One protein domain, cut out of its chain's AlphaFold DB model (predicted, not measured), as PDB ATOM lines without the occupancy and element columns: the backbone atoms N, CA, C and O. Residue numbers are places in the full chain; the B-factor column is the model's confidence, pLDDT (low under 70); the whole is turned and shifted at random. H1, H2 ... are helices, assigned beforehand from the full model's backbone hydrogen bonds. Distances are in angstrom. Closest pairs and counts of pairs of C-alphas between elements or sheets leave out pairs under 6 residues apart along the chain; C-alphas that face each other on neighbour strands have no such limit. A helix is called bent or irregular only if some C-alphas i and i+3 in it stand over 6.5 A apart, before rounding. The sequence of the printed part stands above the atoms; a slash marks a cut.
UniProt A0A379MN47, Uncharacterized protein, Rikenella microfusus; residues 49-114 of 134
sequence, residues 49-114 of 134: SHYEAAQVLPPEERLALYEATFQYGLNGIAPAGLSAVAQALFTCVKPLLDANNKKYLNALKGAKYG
ATOM      1  N   SER A  49      19.073-108.537   0.511       94.25
ATOM      2  CA  SER A  49      19.704-109.223   1.644       94.25
ATOM      3  C   SER A  49      20.836-110.169   1.229       94.25
ATOM      4  O   SER A  49      21.839-110.253   1.927       94.25
ATOM      5  N   HIS A  50      20.730-110.845   0.081       91.81
ATOM      6  CA  HIS A  50      21.790-111.730  -0.414       91.81
ATOM      7  C   HIS A  50      22.986-110.935  -0.938       91.81
ATOM      8  O   HIS A  50      24.131-111.324  -0.726       91.81
ATOM      9  N   TYR A  51      22.725-109.799  -1.590       95.00
ATOM     10  CA  TYR A  51      23.781-108.884  -2.013       95.00
ATOM     11  C   TYR A  51      24.557-108.342  -0.808       95.00
ATOM     12  O   TYR A  51      25.784-108.320  -0.846       95.00
ATOM     13  N   GLU A  52      23.848-107.941   0.250       96.44
ATOM     14  CA  GLU A  52      24.436-107.437   1.495       96.44
ATOM     15  C   GLU A  52      25.209-108.530   2.237       96.44
ATOM     16  O   GLU A  52      26.357-108.314   2.614       96.44
ATOM     17  N   ALA A  53      24.638-109.732   2.354       94.62
ATOM     18  CA  ALA A  53      25.311-110.880   2.954       94.62
ATOM     19  C   ALA A  53      26.564-111.310   2.177       94.62
ATOM     20  O   ALA A  53      27.512-111.808   2.766       94.62
ATOM     21  N   ALA A  54      26.616-111.092   0.863       95.31
ATOM     22  CA  ALA A  54      27.816-111.359   0.081       95.31
ATOM     23  C   ALA A  54      28.928-110.314   0.303       95.31
ATOM     24  O   ALA A  54      30.084-110.600   0.001       95.31
ATOM     25  N   GLN A  55      28.632-109.120   0.839       95.81
ATOM     26  CA  GLN A  55      29.643-108.065   1.027       95.81
ATOM     27  C   GLN A  55      30.700-108.400   2.085       95.81
ATOM     28  O   GLN A  55      31.783-107.826   2.031       95.81
ATOM     29  N   VAL A  56      30.417-109.323   3.011       93.94
ATOM     30  CA  VAL A  56      31.400-109.795   4.004       93.94
ATOM     31  C   VAL A  56      32.479-110.699   3.405       93.94
ATOM     32  O   VAL A  56      33.506-110.911   4.046       93.94
ATOM     33  N   LEU A  57      32.280-111.219   2.190       96.06
ATOM     34  CA  LEU A  57      33.282-112.031   1.508       96.06
ATOM     35  C   LEU A  57      34.383-111.167   0.864       96.06
ATOM     36  O   LEU A  57      34.092-110.075   0.354       96.06
ATOM     37  N   PRO A  58      35.627-111.684   0.785       96.81
ATOM     38  CA  PRO A  58      36.655-111.129  -0.087       96.81
ATOM     39  C   PRO A  58      36.171-111.038  -1.545       96.81
ATOM     40  O   PRO A  58      35.334-111.843  -1.963       96.81
ATOM     41  N   PRO A  59      36.699-110.100  -2.354       96.38
ATOM     42  CA  PRO A  59      36.228-109.879  -3.722       96.38
ATOM     43  C   PRO A  59      36.202-111.133  -4.607       96.38
ATOM     44  O   PRO A  59      35.237-111.321  -5.343       96.38
ATOM     45  N   GLU A  60      37.215-111.996  -4.507       95.69
ATOM     46  CA  GLU A  60      37.314-113.230  -5.301       95.69
ATOM     47  C   GLU A  60      36.233-114.251  -4.920       95.69
ATOM     48  O   GLU A  60      35.515-114.752  -5.784       95.69
ATOM     49  N   GLU A  61      36.036-114.504  -3.623       96.31
ATOM     50  CA  GLU A  61      34.984-115.410  -3.146       96.31
ATOM     51  C   GLU A  61      33.583-114.867  -3.437       96.31
ATOM     52  O   GLU A  61      32.664-115.622  -3.761       96.31
ATOM     53  N   ARG A  62      33.413-113.544  -3.354       96.81
ATOM     54  CA  ARG A  62      32.162-112.874  -3.707       96.81
ATOM     55  C   ARG A  62      31.839-113.032  -5.191       96.81
ATOM     56  O   ARG A  62      30.684-113.285  -5.528       96.81
ATOM     57  N   LEU A  63      32.839-112.900  -6.065       96.69
ATOM     58  CA  LEU A  63      32.679-113.131  -7.500       96.69
ATOM     59  C   LEU A  63      32.271-114.583  -7.772       96.69
ATOM     60  O   LEU A  63      31.270-114.805  -8.450       96.69
ATOM     61  N   ALA A  64      32.973-115.546  -7.169       96.69
ATOM     62  CA  ALA A  64      32.649-116.965  -7.298       96.69
ATOM     63  C   ALA A  64      31.217-117.275  -6.821       96.69
ATOM     64  O   ALA A  64      30.480-117.998  -7.490       96.69
ATOM     65  N   LEU A  65      30.781-116.682  -5.702       97.25
ATOM     66  CA  LEU A  65      29.407-116.802  -5.209       97.25
ATOM     67  C   LEU A  65      28.379-116.236  -6.201       97.25
ATOM     68  O   LEU A  65      27.325-116.843  -6.411       97.25
ATOM     69  N   TYR A  66      28.641-115.071  -6.794       96.50
ATOM     70  CA  TYR A  66      27.730-114.472  -7.770       96.50
ATOM     71  C   TYR A  66      27.646-115.296  -9.050       96.50
ATOM     72  O   TYR A  66      26.542-115.569  -9.517       96.50
ATOM     73  N   GLU A  67      28.779-115.757  -9.571       96.06
ATOM     74  CA  GLU A  67      28.821-116.618 -10.749       96.06
ATOM     75  C   GLU A  67      28.064-117.928 -10.508       96.06
ATOM     76  O   GLU A  67      27.183-118.282 -11.290       96.06
ATOM     77  N   ALA A  68      28.287-118.572  -9.360       95.88
ATOM     78  CA  ALA A  68      27.516-119.724  -8.896       95.88
ATOM     79  C   ALA A  68      26.004-119.452  -8.842       95.88
ATOM     80  O   ALA A  68      25.190-120.257  -9.300       95.88
ATOM     81  N   THR A  69      25.617-118.305  -8.285       95.62
ATOM     82  CA  THR A  69      24.212-117.908  -8.132       95.62
ATOM     83  C   THR A  69      23.540-117.702  -9.488       95.62
ATOM     84  O   THR A  69      22.420-118.172  -9.695       95.62
ATOM     85  N   PHE A  70      24.216-117.036 -10.427       95.12
ATOM     86  CA  PHE A  70      23.689-116.801 -11.770       95.12
ATOM     87  C   PHE A  70      23.678-118.071 -12.617       95.12
ATOM     88  O   PHE A  70      22.667-118.343 -13.258       95.12
ATOM     89  N   GLN A  71      24.729-118.894 -12.566       94.50
ATOM     90  CA  GLN A  71      24.760-120.190 -13.252       94.50
ATOM     91  C   GLN A  71      23.623-121.100 -12.786       94.50
ATOM     92  O   GLN A  71      22.926-121.709 -13.599       94.50
ATOM     93  N   TYR A  72      23.352-121.129 -11.481       94.12
ATOM     94  CA  TYR A  72      22.226-121.888 -10.958       94.12
ATOM     95  C   TYR A  72      20.874-121.272 -11.339       94.12
ATOM     96  O   TYR A  72      19.956-121.972 -11.767       94.12
ATOM     97  N   GLY A  73      20.725-119.954 -11.192       92.25
ATOM     98  CA  GLY A  73      19.462-119.257 -11.431       92.25
ATOM     99  C   GLY A  73      19.040-119.201 -12.902       92.25
ATOM    100  O   GLY A  73      17.841-119.239 -13.181       92.25
ATOM    101  N   LEU A  74      20.006-119.106 -13.818       92.00
ATOM    102  CA  LEU A  74      19.774-118.936 -15.254       92.00
ATOM    103  C   LEU A  74      19.914-120.232 -16.046       92.00
ATOM    104  O   LEU A  74      19.215-120.370 -17.043       92.00
ATOM    105  N   ASN A  75      20.789-121.146 -15.608       91.81
ATOM    106  CA  ASN A  75      21.112-122.376 -16.339       91.81
ATOM    107  C   ASN A  75      20.825-123.655 -15.531       91.81
ATOM    108  O   ASN A  75      20.965-124.759 -16.051       91.81
ATOM    109  N   GLY A  76      20.446-123.550 -14.253       89.75
ATOM    110  CA  GLY A  76      20.216-124.712 -13.386       89.75
ATOM    111  C   GLY A  76      21.486-125.485 -13.011       89.75
ATOM    112  O   GLY A  76      21.386-126.611 -12.528       89.75
ATOM    113  N   ILE A  77      22.672-124.910 -13.228       90.88
ATOM    114  CA  ILE A  77      23.957-125.576 -12.980       90.88
ATOM    115  C   ILE A  77      24.365-125.362 -11.522       90.88
ATOM    116  O   ILE A  77      24.499-124.228 -11.061       90.88
ATOM    117  N   ALA A  78      24.548-126.456 -10.780       88.06
ATOM    118  CA  ALA A  78      25.003-126.403  -9.396       88.06
ATOM    119  C   ALA A  78      26.462-125.920  -9.309       88.06
ATOM    120  O   ALA A  78      27.281-126.296 -10.152       88.06
ATOM    121  N   PRO A  79      26.811-125.115  -8.294       92.25
ATOM    122  CA  PRO A  79      28.173-124.637  -8.138       92.25
ATOM    123  C   PRO A  79      29.129-125.747  -7.710       92.25
ATOM    124  O   PRO A  79      28.751-126.674  -6.992       92.25
ATOM    125  N   ALA A  80      30.391-125.598  -8.104       89.75
ATOM    126  CA  ALA A  80      31.495-126.451  -7.691       89.75
ATOM    127  C   ALA A  80      32.669-125.580  -7.226       89.75
ATOM    128  O   ALA A  80      32.904-124.509  -7.781       89.75
ATOM    129  N   GLY A  81      33.404-126.039  -6.211       91.94
ATOM    130  CA  GLY A  81      34.638-125.378  -5.767       91.94
ATOM    131  C   GLY A  81      34.458-124.054  -5.012       91.94
ATOM    132  O   GLY A  81      35.397-123.267  -4.962       91.94
ATOM    133  N   LEU A  82      33.288-123.790  -4.419       94.62
ATOM    134  CA  LEU A  82      33.108-122.627  -3.542       94.62
ATOM    135  C   LEU A  82      33.836-122.813  -2.202       94.62
ATOM    136  O   LEU A  82      33.943-123.927  -1.685       94.62
ATOM    137  N   SER A  83      34.268-121.700  -1.599       95.81
ATOM    138  CA  SER A  83      34.712-121.685  -0.201       95.81
ATOM    139  C   SER A  83      33.572-122.121   0.731       95.81
ATOM    140  O   SER A  83      32.394-122.021   0.382       95.81
ATOM    141  N   ALA A  84      33.888-122.567   1.950       95.00
ATOM    142  CA  ALA A  84      32.864-123.008   2.903       95.00
ATOM    143  C   ALA A  84      31.832-121.905   3.224       95.00
ATOM    144  O   ALA A  84      30.635-122.178   3.321       95.00
ATOM    145  N   VAL A  85      32.282-120.649   3.341       94.62
ATOM    146  CA  VAL A  85      31.405-119.503   3.628       94.62
ATOM    147  C   VAL A  85      30.550-119.155   2.407       94.62
ATOM    148  O   VAL A  85      29.338-118.973   2.542       94.62
ATOM    149  N   ALA A  86      31.138-119.130   1.206       95.12
ATOM    150  CA  ALA A  86      30.389-118.916  -0.031       95.12
ATOM    151  C   ALA A  86      29.362-120.036  -0.271       95.12
ATOM    152  O   ALA A  86      28.219-119.760  -0.629       95.12
ATOM    153  N   GLN A  87      29.716-121.290   0.010       96.19
ATOM    154  CA  GLN A  87      28.806-122.430  -0.083       96.19
ATOM    155  C   GLN A  87      27.633-122.305   0.901       96.19
ATOM    156  O   GLN A  87      26.489-122.597   0.537       96.19
ATOM    157  N   ALA A  88      27.884-121.845   2.130       95.38
ATOM    158  CA  ALA A  88      26.830-121.591   3.111       95.38
ATOM    159  C   ALA A  88      25.875-120.482   2.637       95.38
ATOM    160  O   ALA A  88      24.657-120.665   2.666       95.38
ATOM    161  N   LEU A  89      26.406-119.371   2.114       95.75
ATOM    162  CA  LEU A  89      25.592-118.290   1.549       95.75
ATOM    163  C   LEU A  89      24.780-118.756   0.336       95.75
ATOM    164  O   LEU A  89      23.582-118.482   0.264       95.75
ATOM    165  N   PHE A  90      25.388-119.514  -0.578       96.25
ATOM    166  CA  PHE A  90      24.678-120.113  -1.707       96.25
ATOM    167  C   PHE A  90      23.545-121.032  -1.236       96.25
ATOM    168  O   PHE A  90      22.438-120.972  -1.764       96.25
ATOM    169  N   THR A  91      23.786-121.834  -0.196       95.38
ATOM    170  CA  THR A  91      22.769-122.715   0.399       95.38
ATOM    171  C   THR A  91      21.574-121.920   0.931       95.38
ATOM    172  O   THR A  91      20.441-122.380   0.807       95.38
ATOM    173  N   CYS A  92      21.789-120.706   1.442       93.56
ATOM    174  CA  CYS A  92      20.709-119.802   1.845       93.56
ATOM    175  C   CYS A  92      19.951-119.192   0.649       93.56
ATOM    176  O   CYS A  92      18.739-118.995   0.732       93.56
ATOM    177  N   VAL A  93      20.632-118.914  -0.469       94.44
ATOM    178  CA  VAL A  93      20.025-118.360  -1.699       94.44
ATOM    179  C   VAL A  93      19.232-119.427  -2.469       94.44
ATOM    180  O   VAL A  93      18.184-119.142  -3.056       94.44
ATOM    181  N   LYS A  94      19.717-120.672  -2.474       94.06
ATOM    182  CA  LYS A  94      19.216-121.771  -3.310       94.06
ATOM    183  C   LYS A  94      17.699-122.016  -3.197       94.06
ATOM    184  O   LYS A  94      17.064-122.110  -4.247       94.06
ATOM    185  N   PRO A  95      17.070-122.056  -2.003       93.25
ATOM    186  CA  PRO A  95      15.629-122.291  -1.882       93.25
ATOM    187  C   PRO A  95      14.777-121.259  -2.631       93.25
ATOM    188  O   PRO A  95      13.720-121.596  -3.169       93.25
ATOM    189  N   LEU A  96      15.235-120.004  -2.702       91.75
ATOM    190  CA  LEU A  96      14.555-118.950  -3.455       91.75
ATOM    191  C   LEU A  96      14.618-119.225  -4.961       91.75
ATOM    192  O   LEU A  96      13.601-119.138  -5.654       91.75
ATOM    193  N   LEU A  97      15.805-119.570  -5.464       92.06
ATOM    194  CA  LEU A  97      16.004-119.907  -6.872       92.06
ATOM    195  C   LEU A  97      15.198-121.153  -7.256       92.06
ATOM    196  O   LEU A  97      14.514-121.139  -8.276       92.06
ATOM    197  N   ASP A  98      15.170-122.167  -6.391       91.62
ATOM    198  CA  ASP A  98      14.368-123.381  -6.568       91.62
ATOM    199  C   ASP A  98      12.875-123.067  -6.673       91.62
ATOM    200  O   ASP A  98      12.191-123.544  -7.582       91.62
ATOM    201  N   ALA A  99      12.353-122.225  -5.777       90.12
ATOM    202  CA  ALA A  99      10.954-121.815  -5.806       90.12
ATOM    203  C   ALA A  99      10.612-121.037  -7.089       90.12
ATOM    204  O   ALA A  99       9.564-121.273  -7.699       90.12
ATOM    205  N   ASN A 100      11.499-120.138  -7.522       87.25
ATOM    206  CA  ASN A 100      11.334-119.370  -8.755       87.25
ATOM    207  C   ASN A 100      11.352-120.279  -9.992       87.25
ATOM    208  O   ASN A 100      10.490-120.155 -10.864       87.25
ATOM    209  N   ASN A 101      12.278-121.232 -10.035       87.00
ATOM    210  CA  ASN A 101      12.403-122.204 -11.115       87.00
ATOM    211  C   ASN A 101      11.198-123.151 -11.162       87.00
ATOM    212  O   ASN A 101      10.625-123.370 -12.228       87.00
ATOM    213  N   LYS A 102      10.716-123.625 -10.008       87.12
ATOM    214  CA  LYS A 102       9.498-124.443  -9.915       87.12
ATOM    215  C   LYS A 102       8.265-123.706 -10.438       87.12
ATOM    216  O   LYS A 102       7.478-124.285 -11.183       87.12
ATOM    217  N   LYS A 103       8.090-122.428 -10.076       84.25
ATOM    218  CA  LYS A 103       6.990-121.594 -10.593       84.25
ATOM    219  C   LYS A 103       7.068-121.437 -12.110       84.25
ATOM    220  O   LYS A 103       6.051-121.601 -12.777       84.25
ATOM    221  N   TYR A 104       8.259-121.172 -12.642       84.06
ATOM    222  CA  TYR A 104       8.484-121.053 -14.081       84.06
ATOM    223  C   TYR A 104       8.134-122.349 -14.828       84.06
ATOM    224  O   TYR A 104       7.332-122.323 -15.758       84.06
ATOM    225  N   LEU A 105       8.638-123.498 -14.367       83.06
ATOM    226  CA  LEU A 105       8.325-124.799 -14.965       83.06
ATOM    227  C   LEU A 105       6.825-125.118 -14.914       83.06
ATOM    228  O   LEU A 105       6.266-125.635 -15.880       83.06
ATOM    229  N   ASN A 106       6.150-124.785 -13.812       81.19
ATOM    230  CA  ASN A 106       4.702-124.956 -13.701       81.19
ATOM    231  C   ASN A 106       3.939-124.058 -14.687       81.19
ATOM    232  O   ASN A 106       2.957-124.509 -15.274       81.19
ATOM    233  N   ALA A 107       4.397-122.824 -14.904       76.25
ATOM    234  CA  ALA A 107       3.815-121.925 -15.896       76.25
ATOM    235  C   ALA A 107       4.014-122.451 -17.327       76.25
ATOM    236  O   ALA A 107       3.067-122.446 -18.108       76.25
ATOM    237  N   LEU A 108       5.199-122.983 -17.654       76.25
ATOM    238  CA  LEU A 108       5.455-123.624 -18.950       76.25
ATOM    239  C   LEU A 108       4.577-124.856 -19.170       76.25
ATOM    240  O   LEU A 108       4.047-125.032 -20.263       76.25
ATOM    241  N   LYS A 109       4.378-125.690 -18.141       71.94
ATOM    242  CA  LYS A 109       3.414-126.801 -18.200       71.94
ATOM    243  C   LYS A 109       2.008-126.265 -18.457       71.94
ATOM    244  O   LYS A 109       1.350-126.735 -19.373       71.94
ATOM    245  N   GLY A 110       1.576-125.238 -17.726       61.81
ATOM    246  CA  GLY A 110       0.290-124.575 -17.956       61.81
ATOM    247  C   GLY A 110       0.130-124.032 -19.381       61.81
ATOM    248  O   GLY A 110      -0.951-124.146 -19.940       61.81
ATOM    249  N   ALA A 111       1.199-123.509 -19.991       60.41
ATOM    250  CA  ALA A 111       1.199-123.024 -21.371       60.41
ATOM    251  C   ALA A 111       1.206-124.164 -22.408       60.41
ATOM    252  O   ALA A 111       0.437-124.130 -23.365       60.41
ATOM    253  N   LYS A 112       2.030-125.204 -22.206       54.38
ATOM    254  CA  LYS A 112       2.105-126.396 -23.073       54.38
ATOM    255  C   LYS A 112       0.805-127.202 -23.040       54.38
ATOM    256  O   LYS A 112       0.372-127.715 -24.065       54.38
ATOM    257  N   TYR A 113       0.165-127.272 -21.877       49.69
ATOM    258  CA  TYR A 113      -1.164-127.849 -21.670       49.69
ATOM    259  C   TYR A 113      -2.259-126.774 -21.680       49.69
ATOM    260  O   TYR A 113      -3.295-126.971 -21.043       49.69
ATOM    261  N   GLY A 114      -2.040-125.659 -22.396       45.16
ATOM    262  CA  GLY A 114      -2.844-124.423 -22.434       45.16
ATOM    263  C   GLY A 114      -4.343-124.550 -22.723       45.16
ATOM    264  O   GLY A 114      -5.021-123.537 -22.829       45.16
TER     265      GLY A 114
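AT A GLANCE: This is residues 49 to 114 of the 134 residues of an uncharacterized protein of Rikenella microfusus (UniProt A0A379MN47). One long bent helix, H3, makes the long axis; its first arm, H3a, packs beside H2, short H1 packs on H3a, and the second arm, H3b, runs on past the end of H2. Residues 102 to 114 stick out free from a compact body, and the link between H2 and H3 folds back along H2. The printed part has 66 residues with three named helices, H1, H2, H3 in that order, and no named strand: all helix. It is loose, with a radius of gyration of the C-alphas of 14.0 A, and spans 47 by 22 by 15 A.

IN THESE COORDINATES: Look first at H3, residues 84 to 112, assigned as one helix by its hydrogen bonds but bent: C-alphas 92 and 95 are 6.8 A apart. Find C-alpha 84 at (32.864, -123.008, 2.903); from there H3a, residues 84 to 92, runs 12.6 A. H3b, residues 95 to 112, runs 25.5 A to C-alpha 112 at (2.105, -126.396, -23.073). H2, residues 59 to 75, is 23.3 A long. H1, residues 49 to 54, begins at C-alpha 49, (19.704, -109.223, 1.644).

HOW THE PARTS SIT: The arms H3a and H3b stand at a steep tilt of 43 degrees. H2 touches H3a, closest at the C-alphas of Leu 65 and Ala 86, 5.7 A, the same way at 36 degrees, only just steep. Residues 72 to 73 of H2 only just touch residues 97 to 101 of H3b, with 3 pairs of C-alphas within 8 A, closest Gly 73 and Leu 97, 5.8 A. H1 touches H3a at a shallow tilt of 12 degrees, opposite ways, the closest C-alphas being Ala 54 and Leu 89, 7.4 A. H1 and H3b are apart. In H1, H2, H3a and H3b every O i to N i+4 pair is within hydrogen-bond range.

THE WHOLE: The C-alphas farthest apart are those of Pro 58 and Gly 114, 47.3 A. The printed part has no cut; the link H1 to H2 is tight and H2 to H3 short. Residues 110 to 114 have pLDDT under 70.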